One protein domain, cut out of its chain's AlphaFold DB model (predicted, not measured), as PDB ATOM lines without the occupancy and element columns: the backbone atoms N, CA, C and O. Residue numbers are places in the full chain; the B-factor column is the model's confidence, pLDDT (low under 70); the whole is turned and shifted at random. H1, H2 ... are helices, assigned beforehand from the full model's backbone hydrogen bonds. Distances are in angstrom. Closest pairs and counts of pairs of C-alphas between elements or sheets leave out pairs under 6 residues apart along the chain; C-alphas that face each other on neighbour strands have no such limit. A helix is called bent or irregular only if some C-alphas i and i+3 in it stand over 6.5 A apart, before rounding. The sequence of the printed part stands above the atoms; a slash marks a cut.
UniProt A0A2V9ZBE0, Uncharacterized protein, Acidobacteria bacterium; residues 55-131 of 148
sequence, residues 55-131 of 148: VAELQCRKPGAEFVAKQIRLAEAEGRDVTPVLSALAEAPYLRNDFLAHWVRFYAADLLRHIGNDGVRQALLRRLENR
ATOM      1  N   VAL A  55     350.485 304.811 180.452       91.56
ATOM      2  CA  VAL A  55     349.635 303.626 180.630       91.56
ATOM      3  C   VAL A  55     348.371 303.973 181.412       91.56
ATOM      4  O   VAL A  55     347.265 303.616 180.990       91.56
ATOM      5  N   ALA A  56     348.520 304.692 182.527       91.50
ATOM      6  CA  ALA A  56     347.394 305.143 183.341       91.50
ATOM      7  C   ALA A  56     346.507 306.113 182.547       91.50
ATOM      8  O   ALA A  56     345.282 305.982 182.546       91.50
ATOM      9  N   GLU A  57     347.121 307.026 181.792       92.62
ATOM     10  CA  GLU A  57     346.397 307.938 180.911       92.62
ATOM     11  C   GLU A  57     345.564 307.193 179.855       92.62
ATOM     12  O   GLU A  57     344.373 307.475 179.672       92.62
ATOM     13  N   LEU A  58     346.161 306.212 179.170       92.38
ATOM     14  CA  LEU A  58     345.484 305.402 178.160       92.38
ATOM     15  C   LEU A  58     344.274 304.663 178.741       92.38
ATOM     16  O   LEU A  58     343.214 304.635 178.108       92.38
ATOM     17  N   GLN A  59     344.407 304.098 179.943       92.12
ATOM     18  CA  GLN A  59     343.322 303.387 180.625       92.12
ATOM     19  C   GLN A  59     342.111 304.289 180.900       92.12
ATOM     20  O   GLN A  59     340.973 303.822 180.830       92.12
ATOM     21  N   CYS A  60     342.317 305.589 181.120       94.69
ATOM     22  CA  CYS A  60     341.239 306.556 181.343       94.69
ATOM     23  C   CYS A  60     340.459 306.936 180.072       94.69
ATOM     24  O   CYS A  60     339.357 307.483 180.168       94.69
ATOM     25  N   ARG A  61     340.963 306.615 178.872       94.38
ATOM     26  CA  ARG A  61     340.336 307.030 177.603       94.38
ATOM     27  C   ARG A  61     338.934 306.485 177.403       94.38
ATOM     28  O   ARG A  61     338.090 307.202 176.868       94.38
ATOM     29  N   LYS A  62     338.710 305.214 177.738       95.31
ATOM     30  CA  LYS A  62     337.402 304.571 177.577       95.31
ATOM     31  C   LYS A  62     336.407 305.049 178.642       95.31
ATOM     32  O   LYS A  62     335.372 305.564 178.231       95.31
ATOM     33  N   PRO A  63     336.728 305.021 179.950       96.69
ATOM     34  CA  PRO A  63     335.851 305.582 180.974       96.69
ATOM     35  C   PRO A  63     335.478 307.048 180.719       96.69
ATOM     36  O   PRO A  63     334.315 307.417 180.858       96.69
ATOM     37  N   GLY A  64     336.429 307.880 180.276       97.06
ATOM     38  CA  GLY A  64     336.144 309.273 179.918       97.06
ATOM     39  C   GLY A  64     335.176 309.400 178.736       97.06
ATOM     40  O   GLY A  64     334.268 310.229 178.767       97.06
ATOM     41  N   ALA A  65     335.324 308.552 177.715       97.75
ATOM     42  CA  ALA A  65     334.426 308.523 176.559       97.75
ATOM     43  C   ALA A  65     333.010 308.066 176.944       97.75
ATOM     44  O   ALA A  65     332.035 308.714 176.567       97.75
ATOM     45  N   GLU A  66     332.901 306.989 177.723       98.06
ATOM     46  CA  GLU A  66     331.628 306.457 178.221       98.06
ATOM     47  C   GLU A  66     330.906 307.473 179.104       98.06
ATOM     48  O   GLU A  66     329.697 307.667 178.973       98.06
ATOM     49  N   PHE A  67     331.649 308.160 179.976       98.00
ATOM     50  CA  PHE A  67     331.099 309.201 180.830       98.00
ATOM     51  C   PHE A  67     330.488 310.339 180.006       98.00
ATOM     52  O   PHE A  67     329.317 310.663 180.198       98.00
ATOM     53  N   VAL A  68     331.241 310.907 179.057       97.94
ATOM     54  CA  VAL A  68     330.752 311.997 178.195       97.94
ATOM     55  C   VAL A  68     329.547 311.546 177.370       97.94
ATOM     56  O   VAL A  68     328.526 312.235 177.354       97.94
ATOM     57  N   ALA A  69     329.618 310.368 176.744       97.88
ATOM     58  CA  ALA A  69     328.511 309.833 175.959       97.88
ATOM     59  C   ALA A  69     327.236 309.670 176.801       97.88
ATOM     60  O   ALA A  69     326.154 310.080 176.379       97.88
ATOM     61  N   LYS A  70     327.364 309.148 178.029       98.06
ATOM     62  CA  LYS A  70     326.241 308.998 178.960       98.06
ATOM     63  C   LYS A  70     325.610 310.342 179.329       98.06
ATOM     64  O   LYS A  70     324.385 310.433 179.340       98.06
ATOM     65  N   GLN A  71     326.411 311.372 179.616       97.44
ATOM     66  CA  GLN A  71     325.889 312.706 179.947       97.44
ATOM     67  C   GLN A  71     325.085 313.307 178.788       97.44
ATOM     68  O   GLN A  71     324.023 313.888 179.005       97.44
ATOM     69  N   ILE A  72     325.555 313.117 177.554       96.12
ATOM     70  CA  ILE A  72     324.864 313.608 176.357       96.12
ATOM     71  C   ILE A  72     323.560 312.854 176.135       96.12
ATOM     72  O   ILE A  72     322.524 313.486 175.967       96.12
ATOM     73  N   ARG A  73     323.581 311.518 176.191       95.81
ATOM     74  CA  ARG A  73     322.364 310.710 176.034       95.81
ATOM     75  C   ARG A  73     321.320 311.021 177.092       95.81
ATOM     76  O   ARG A  73     320.139 311.040 176.774       95.81
ATOM     77  N   LEU A  74     321.748 311.293 178.325       96.88
ATOM     78  CA  LEU A  74     320.847 311.726 179.387       96.88
ATOM     79  C   LEU A  74     320.198 313.077 179.053       96.88
ATOM     80  O   LEU A  74     318.981 313.201 179.144       96.88
ATOM     81  N   ALA A  75     320.984 314.064 178.615       95.44
ATOM     82  CA  ALA A  75     320.455 315.363 178.203       95.44
ATOM     83  C   ALA A  75     319.499 315.248 177.002       95.44
ATOM     84  O   ALA A  75     318.407 315.808 177.044       95.44
ATOM     85  N   GLU A  76     319.862 314.470 175.976       94.38
ATOM     86  CA  GLU A  76     319.014 314.208 174.805       94.38
ATOM     87  C   GLU A  76     317.701 313.508 175.196       94.38
ATOM     88  O   GLU A  76     316.632 313.909 174.740       94.38
ATOM     89  N   ALA A  77     317.756 312.494 176.070       95.81
ATOM     90  CA  ALA A  77     316.576 311.758 176.530       95.81
ATOM     91  C   ALA A  77     315.608 312.632 177.346       95.81
ATOM     92  O   ALA A  77     314.399 312.415 177.317       95.81
ATOM     93  N   GLU A  78     316.135 313.632 178.048       95.81
ATOM     94  CA  GLU A  78     315.360 314.620 178.802       95.81
ATOM     95  C   GLU A  78     314.918 315.818 177.939       95.81
ATOM     96  O   GLU A  78     314.297 316.748 178.452       95.81
ATOM     97  N   GLY A  79     315.239 315.826 176.639       93.50
ATOM     98  CA  GLY A  79     314.922 316.929 175.730       93.50
ATOM     99  C   GLY A  79     315.666 318.231 176.049       93.50
ATOM    100  O   GLY A  79     315.206 319.309 175.674       93.50
ATOM    101  N   ARG A  80     316.795 318.152 176.765       93.94
ATOM    102  CA  ARG A  80     317.625 319.304 177.135       93.94
ATOM    103  C   ARG A  80     318.642 319.630 176.046       93.94
ATOM    104  O   ARG A  80     319.137 318.750 175.346       93.94
ATOM    105  N   ASP A  81     319.014 320.906 175.970       92.69
ATOM    106  CA  ASP A  81     320.165 321.330 175.176       92.69
ATOM    107  C   ASP A  81     321.452 320.701 175.736       92.69
ATOM    108  O   ASP A  81     321.750 320.772 176.932       92.69
ATOM    109  N   VAL A  82     322.214 320.075 174.842       94.75
ATOM    110  CA  VAL A  82     323.474 319.385 175.136       94.75
ATOM    111  C   VAL A  82     324.633 320.379 175.278       94.75
ATOM    112  O   VAL A  82     325.612 320.094 175.968       94.75
ATOM    113  N   THR A  83     324.525 321.564 174.671       95.88
ATOM    114  CA  THR A  83     325.558 322.610 174.682       95.88
ATOM    115  C   THR A  83     326.037 322.975 176.095       95.88
ATOM    116  O   THR A  83     327.237 322.858 176.343       95.88
ATOM    117  N   PRO A  84     325.167 323.342 177.063       96.38
ATOM    118  CA  PRO A  84     325.614 323.683 178.417       96.38
ATOM    119  C   PRO A  84     326.273 322.507 179.148       96.38
ATOM    120  O   PRO A  84     327.187 322.718 179.944       96.38
ATOM    121  N   VAL A  85     325.853 321.270 178.864       96.19
ATOM    122  CA  VAL A  85     326.471 320.064 179.436       96.19
ATOM    123  C   VAL A  85     327.900 319.914 178.921       96.19
ATOM    124  O   VAL A  85     328.826 319.743 179.710       96.19
ATOM    125  N   LEU A  86     328.096 320.026 177.605       96.38
ATOM    126  CA  LEU A  86     329.418 319.945 176.987       96.38
ATOM    127  C   LEU A  86     330.340 321.076 177.442       96.38
ATOM    128  O   LEU A  86     331.495 320.804 177.763       96.38
ATOM    129  N   SER A  87     329.843 322.312 177.527       97.56
ATOM    130  CA  SER A  87     330.628 323.447 178.024       97.56
ATOM    131  C   SER A  87     331.093 323.223 179.462       97.56
ATOM    132  O   SER A  87     332.284 323.340 179.740       97.56
ATOM    133  N   ALA A  88     330.195 322.801 180.360       96.94
ATOM    134  CA  ALA A  88     330.552 322.521 181.750       96.94
ATOM    135  C   ALA A  88     331.623 321.422 181.864       96.94
ATOM    136  O   ALA A  88     332.575 321.551 182.634       96.94
ATOM    137  N   LEU A  89     331.503 320.358 181.064       96.81
ATOM    138  CA  LEU A  89     332.495 319.284 181.024       96.81
ATOM    139  C   LEU A  89     333.831 319.738 180.426       96.81
ATOM    140  O   LEU A  89     334.871 319.296 180.896       96.81
ATOM    141  N   ALA A  90     333.822 320.606 179.412       96.88
ATOM    142  CA  ALA A  90     335.025 321.120 178.760       96.88
ATOM    143  C   ALA A  90     335.786 322.143 179.623       96.88
ATOM    144  O   ALA A  90     337.008 322.269 179.501       96.88
ATOM    145  N   GLU A  91     335.093 322.860 180.505       95.88
ATOM    146  CA  GLU A  91     335.663 323.906 181.366       95.88
ATOM    147  C   GLU A  91     336.012 323.425 182.778       95.88
ATOM    148  O   GLU A  91     336.700 324.140 183.507       95.88
ATOM    149  N   ALA A  92     335.598 322.210 183.152       91.00
ATOM    150  CA  ALA A  92     335.851 321.652 184.473       91.00
ATOM    151  C   ALA A  92     337.346 321.736 184.858       91.00
ATOM    152  O   ALA A  92     338.216 321.324 184.080       91.00
ATOM    153  N   PRO A  93     337.690 322.265 186.045       89.62
ATOM    154  CA  PRO A  93     339.070 322.281 186.506       89.62
ATOM    155  C   PRO A  93     339.551 320.851 186.778       89.62
ATOM    156  O   PRO A  93     338.784 320.007 187.235       89.62
ATOM    157  N   TYR A  94     340.832 320.587 186.523       89.31
ATOM    158  CA  TYR A  94     341.448 319.297 186.823       89.31
ATOM    159  C   TYR A  94     342.923 319.451 187.192       89.31
ATOM    160  O   TYR A  94     343.569 320.444 186.848       89.31
ATOM    161  N   LEU A  95     343.446 318.466 187.918       89.56
ATOM    162  CA  LEU A  95     344.860 318.390 188.279       89.56
ATOM    163  C   LEU A  95     345.658 317.753 187.140       89.56
ATOM    164  O   LEU A  95     345.137 316.907 186.426       89.56
ATOM    165  N   ARG A  96     346.948 318.084 187.006       81.44
ATOM    166  CA  ARG A  96     347.803 317.567 185.915       81.44
ATOM    167  C   ARG A  96     347.769 316.034 185.774       81.44
ATOM    168  O   ARG A  96     347.820 315.544 184.656       81.44
ATOM    169  N   ASN A  97     347.633 315.310 186.884       86.62
ATOM    170  CA  ASN A  97     347.647 313.844 186.915       86.62
ATOM    171  C   ASN A  97     346.232 313.229 186.955       86.62
ATOM    172  O   ASN A  97     346.083 312.028 187.159       86.62
ATOM    173  N   ASP A  98     345.185 314.041 186.792       93.62
ATOM    174  CA  ASP A  98     343.810 313.563 186.643       93.62
ATOM    175  C   ASP A  98     343.521 313.283 185.164       93.62
ATOM    176  O   ASP A  98     342.923 314.081 184.433       93.62
ATOM    177  N   PHE A  99     344.004 312.130 184.707       94.44
ATOM    178  CA  PHE A  99     343.870 311.714 183.315       94.44
ATOM    179  C   PHE A  99     342.414 311.494 182.897       94.44
ATOM    180  O   PHE A  99     342.061 311.706 181.736       94.44
ATOM    181  N   LEU A 100     341.546 311.087 183.829       95.62
ATOM    182  CA  LEU A 100     340.129 310.915 183.537       95.62
ATOM    183  C   LEU A 100     339.488 312.261 183.211       95.62
ATOM    184  O   LEU A 100     338.872 312.397 182.152       95.62
ATOM    185  N   ALA A 101     339.668 313.257 184.079       95.50
ATOM    186  CA  ALA A 101     339.151 314.593 183.833       95.50
ATOM    187  C   ALA A 101     339.758 315.210 182.565       95.50
ATOM    188  O   ALA A 101     339.028 315.818 181.780       95.50
ATOM    189  N   HIS A 102     341.051 314.984 182.297       95.00
ATOM    190  CA  HIS A 102     341.680 315.405 181.043       95.00
ATOM    191  C   HIS A 102     340.929 314.874 179.809       95.00
ATOM    192  O   HIS A 102     340.528 315.657 178.944       95.00
ATOM    193  N   TRP A 103     340.678 313.561 179.737       96.00
ATOM    194  CA  TRP A 103     339.977 312.960 178.598       96.00
ATOM    195  C   TRP A 103     338.511 313.383 178.504       96.00
ATOM    196  O   TRP A 103     338.019 313.598 177.396       96.00
ATOM    197  N   VAL A 104     337.819 313.541 179.637       97.75
ATOM    198  CA  VAL A 104     336.445 314.070 179.669       97.75
ATOM    199  C   VAL A 104     336.396 315.458 179.038       97.75
ATOM    200  O   VAL A 104     335.604 315.681 178.120       97.75
ATOM    201  N   ARG A 105     337.287 316.368 179.458       97.12
ATOM    202  CA  ARG A 105     337.386 317.713 178.877       97.12
ATOM    203  C   ARG A 105     337.702 317.665 177.393       97.12
ATOM    204  O   ARG A 105     337.069 318.375 176.615       97.12
ATOM    205  N   PHE A 106     338.667 316.833 177.003       95.62
ATOM    206  CA  PHE A 106     339.089 316.699 175.614       95.62
ATOM    207  C   PHE A 106     337.919 316.286 174.711       95.62
ATOM    208  O   PHE A 106     337.651 316.959 173.719       95.62
ATOM    209  N   TYR A 107     337.183 315.225 175.064       97.31
ATOM    210  CA  TYR A 107     336.043 314.771 174.262       97.31
ATOM    211  C   TYR A 107     334.884 315.764 174.267       97.31
ATOM    212  O   TYR A 107     334.257 315.969 173.228       97.31
ATOM    213  N   ALA A 108     334.600 316.389 175.412       97.44
ATOM    214  CA  ALA A 108     333.546 317.387 175.504       97.44
ATOM    215  C   ALA A 108     333.849 318.605 174.618       97.44
ATOM    216  O   ALA A 108     332.989 319.037 173.852       97.44
ATOM    217  N   ALA A 109     335.087 319.107 174.654       96.56
ATOM    218  CA  ALA A 109     335.532 320.207 173.808       96.56
ATOM    219  C   ALA A 109     335.494 319.844 172.315       96.56
ATOM    220  O   ALA A 109     335.093 320.669 171.496       96.56
ATOM    221  N   ASP A 110     335.882 318.617 171.955       95.19
ATOM    222  CA  ASP A 110     335.835 318.134 170.571       95.19
ATOM    223  C   ASP A 110     334.396 318.097 170.032       95.19
ATOM    224  O   ASP A 110     334.106 318.642 168.969       95.19
ATOM    225  N   LEU A 111     333.455 317.563 170.813       95.50
ATOM    226  CA  LEU A 111     332.034 317.566 170.460       95.50
ATOM    227  C   LEU A 111     331.444 318.979 170.392       95.50
ATOM    228  O   LEU A 111     330.652 319.267 169.492       95.50
ATOM    229  N   LEU A 112     331.844 319.870 171.305       95.38
ATOM    230  CA  LEU A 112     331.369 321.253 171.351       95.38
ATOM    231  C   LEU A 112     331.784 322.049 170.104       95.38
ATOM    232  O   LEU A 112     330.982 322.816 169.574       95.38
ATOM    233  N   ARG A 113     332.991 321.813 169.567       94.75
ATOM    234  CA  ARG A 113     333.441 322.413 168.292       94.75
ATOM    235  C   ARG A 113     332.530 322.068 167.114       94.75
ATOM    236  O   ARG A 113     332.501 322.803 166.130       94.75
ATOM    237  N   HIS A 114     331.780 320.973 167.215       93.75
ATOM    238  CA  HIS A 114     330.876 320.482 166.181       93.75
ATOM    239  C   HIS A 114     329.396 320.622 166.558       93.75
ATOM    240  O   HIS A 114     328.552 319.975 165.943       93.75
ATOM    241  N   ILE A 115     329.049 321.488 167.521       90.62
ATOM    242  CA  ILE A 115     327.663 321.637 167.993       90.62
ATOM    243  C   ILE A 115     326.677 322.005 166.871       90.62
ATOM    244  O   ILE A 115     325.570 321.482 166.852       90.62
ATOM    245  N   GLY A 116     327.106 322.824 165.902       88.19
ATOM    246  CA  GLY A 116     326.306 323.236 164.740       88.19
ATOM    247  C   GLY A 116     326.303 322.246 163.570       88.19
ATOM    248  O   GLY A 116     325.721 322.538 162.530       88.19
ATOM    249  N   ASN A 117     326.971 321.096 163.701       92.88
ATOM    250  CA  ASN A 117     326.981 320.037 162.696       92.88
ATOM    251  C   ASN A 117     326.549 318.714 163.338       92.88
ATOM    252  O   ASN A 117     327.378 317.893 163.740       92.88
ATOM    253  N   ASP A 118     325.234 318.509 163.407       88.81
ATOM    254  CA  ASP A 118     324.625 317.338 164.043       88.81
ATOM    255  C   ASP A 118     325.142 316.012 163.471       88.81
ATOM    256  O   ASP A 118     325.368 315.068 164.227       88.81
ATOM    257  N   GLY A 119     325.387 315.933 162.158       92.44
ATOM    258  CA  GLY A 119     325.908 314.720 161.520       92.44
ATOM    259  C   GLY A 119     327.290 314.333 162.049       92.44
ATOM    260  O   GLY A 119     327.507 313.187 162.452       92.44
ATOM    261  N   VAL A 120     328.212 315.299 162.111       92.44
ATOM    262  CA  VAL A 120     329.560 315.087 162.661       92.44
ATOM    263  C   VAL A 120     329.497 314.824 164.164       92.44
ATOM    264  O   VAL A 120     330.119 313.873 164.637       92.44
ATOM    265  N   ARG A 121     328.703 315.596 164.918       94.00
ATOM    266  CA  ARG A 121     328.545 315.405 166.369       94.00
ATOM    267  C   ARG A 121     328.032 314.005 166.700       94.00
ATOM    268  O   ARG A 121     328.597 313.342 167.565       94.00
ATOM    269  N   GLN A 122     327.006 313.524 165.997       93.56
ATOM    270  CA  GLN A 122     326.464 312.178 166.209       93.56
ATOM    271  C   GLN A 122     327.459 311.084 165.802       93.56
ATOM    272  O   GLN A 122     327.547 310.060 166.480       93.56
ATOM    273  N   ALA A 123     328.247 311.288 164.741       95.19
ATOM    274  CA  ALA A 123     329.312 310.356 164.372       95.19
ATOM    275  C   ALA A 123     330.403 310.274 165.456       95.19
ATOM    276  O   ALA A 123     330.827 309.177 165.829       95.19
ATOM    277  N   LEU A 124     330.817 311.417 166.011       94.75
ATOM    278  CA  LEU A 124     331.769 311.479 167.121       94.75
ATOM    279  C   LEU A 124     331.199 310.842 168.392       94.75
ATOM    280  O   LEU A 124     331.885 310.037 169.018       94.75
ATOM    281  N   LEU A 125     329.939 311.118 168.732       95.88
ATOM    282  CA  LEU A 125     329.262 310.497 169.870       95.88
ATOM    283  C   LEU A 125     329.239 308.969 169.738       95.88
ATOM    284  O   LEU A 125     329.684 308.271 170.647       95.88
ATOM    285  N   ARG A 126     328.847 308.443 168.571       95.88
ATOM    286  CA  ARG A 126     328.894 306.996 168.295       95.88
ATOM    287  C   ARG A 126     330.301 306.423 168.424       95.88
ATOM    288  O   ARG A 126     330.464 305.292 168.874       95.88
ATOM    289  N   ARG A 127     331.332 307.178 168.039       95.88
ATOM    290  CA  ARG A 127     332.730 306.761 168.212       95.88
ATOM    291  C   ARG A 127     333.130 306.688 169.688       95.88
ATOM    292  O   ARG A 127     333.909 305.807 170.046       95.88
ATOM    293  N   LEU A 128     332.631 307.592 170.534       96.56
ATOM    294  CA  LEU A 128     332.853 307.527 171.981       96.56
ATOM    295  C   LEU A 128     332.150 306.314 172.595       96.56
ATOM    296  O   LEU A 128     332.784 305.572 173.342       96.56
ATOM    297  N   GLU A 129     330.891 306.074 172.221       96.31
ATOM    298  CA  GLU A 129     330.086 304.934 172.690       96.31
ATOM    299  C   GLU A 129     330.719 303.584 172.327       96.31
ATOM    300  O   GLU A 129     330.738 302.663 173.138       96.31
ATOM    301  N   ASN A 130     331.284 303.475 171.123       95.06
ATOM    302  CA  ASN A 130     331.867 302.233 170.610       95.06
ATOM    303  C   ASN A 130     333.382 302.140 170.820       95.06
ATOM    304  O   ASN A 130     334.066 301.371 170.139       95.06
ATOM    305  N   ARG A 131     333.946 302.936 171.734       94.00
ATOM    306  CA  ARG A 131     335.388 302.926 171.969       94.00
ATOM    307  C   ARG A 131     335.840 301.542 172.480       94.00
ATOM    308  O   ARG A 131     335.304 301.045 173.481       94.00
TER     309      ARG A 131
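AT A GLANCE: This is residues 55 to 131 of the 148 residues of an uncharacterized protein of Acidobacteria bacterium (UniProt A0A2V9ZBE0). A long helix, H1, is crossed by H3; the short H2 packs on H3 on the side away from H4, and H4 meets the middle of H1, residues 62 to 69, with its last residues, 125 to 129. The printed part has 77 residues with four named helices, H1 to H4 in chain order, and no named strand: all helix, compact, radius of gyration of the C-alphas 12.0 A, spans 35 by 25 by 21 A.

IN THESE COORDINATES: H1, residues 55 to 77, begins at C-alpha (349.635, 303.626, 180.630) and measures 34.3 A; it is only just irregular, C-alphas 59 and 62 being 6.8 A apart. H2 is 83 to 91, 12.2 A; H3 99 to 113, 21.2 A; H4 118 to 129, 16.1 A, ending at (330.086, 304.934, 172.690).

HOW THE PARTS SIT: H1 touches H3 at a steep tilt of 46 degrees, the same way; the closest C-alphas, Gly 64 and Val 104, are 4.8 A apart. H1 touches H4 with residues 62 to 69 alone, C-alphas 65 and 128 closest at 4.9 A. H2 and H3, a hairpin, touch, C-alphas 90 and 105 closest at 4.1 A. H2 and H4 are apart. Every O i to N i+4 pair is within hydrogen-bond range in H2, H3 and H4, 16 of 19 in H1.

THE WHOLE: The farthest C-alphas, Val 55 and Gly 79, are 37.5 A apart. The printed part has no cut, no link is long, and no printed residue is under 70 in pLDDT.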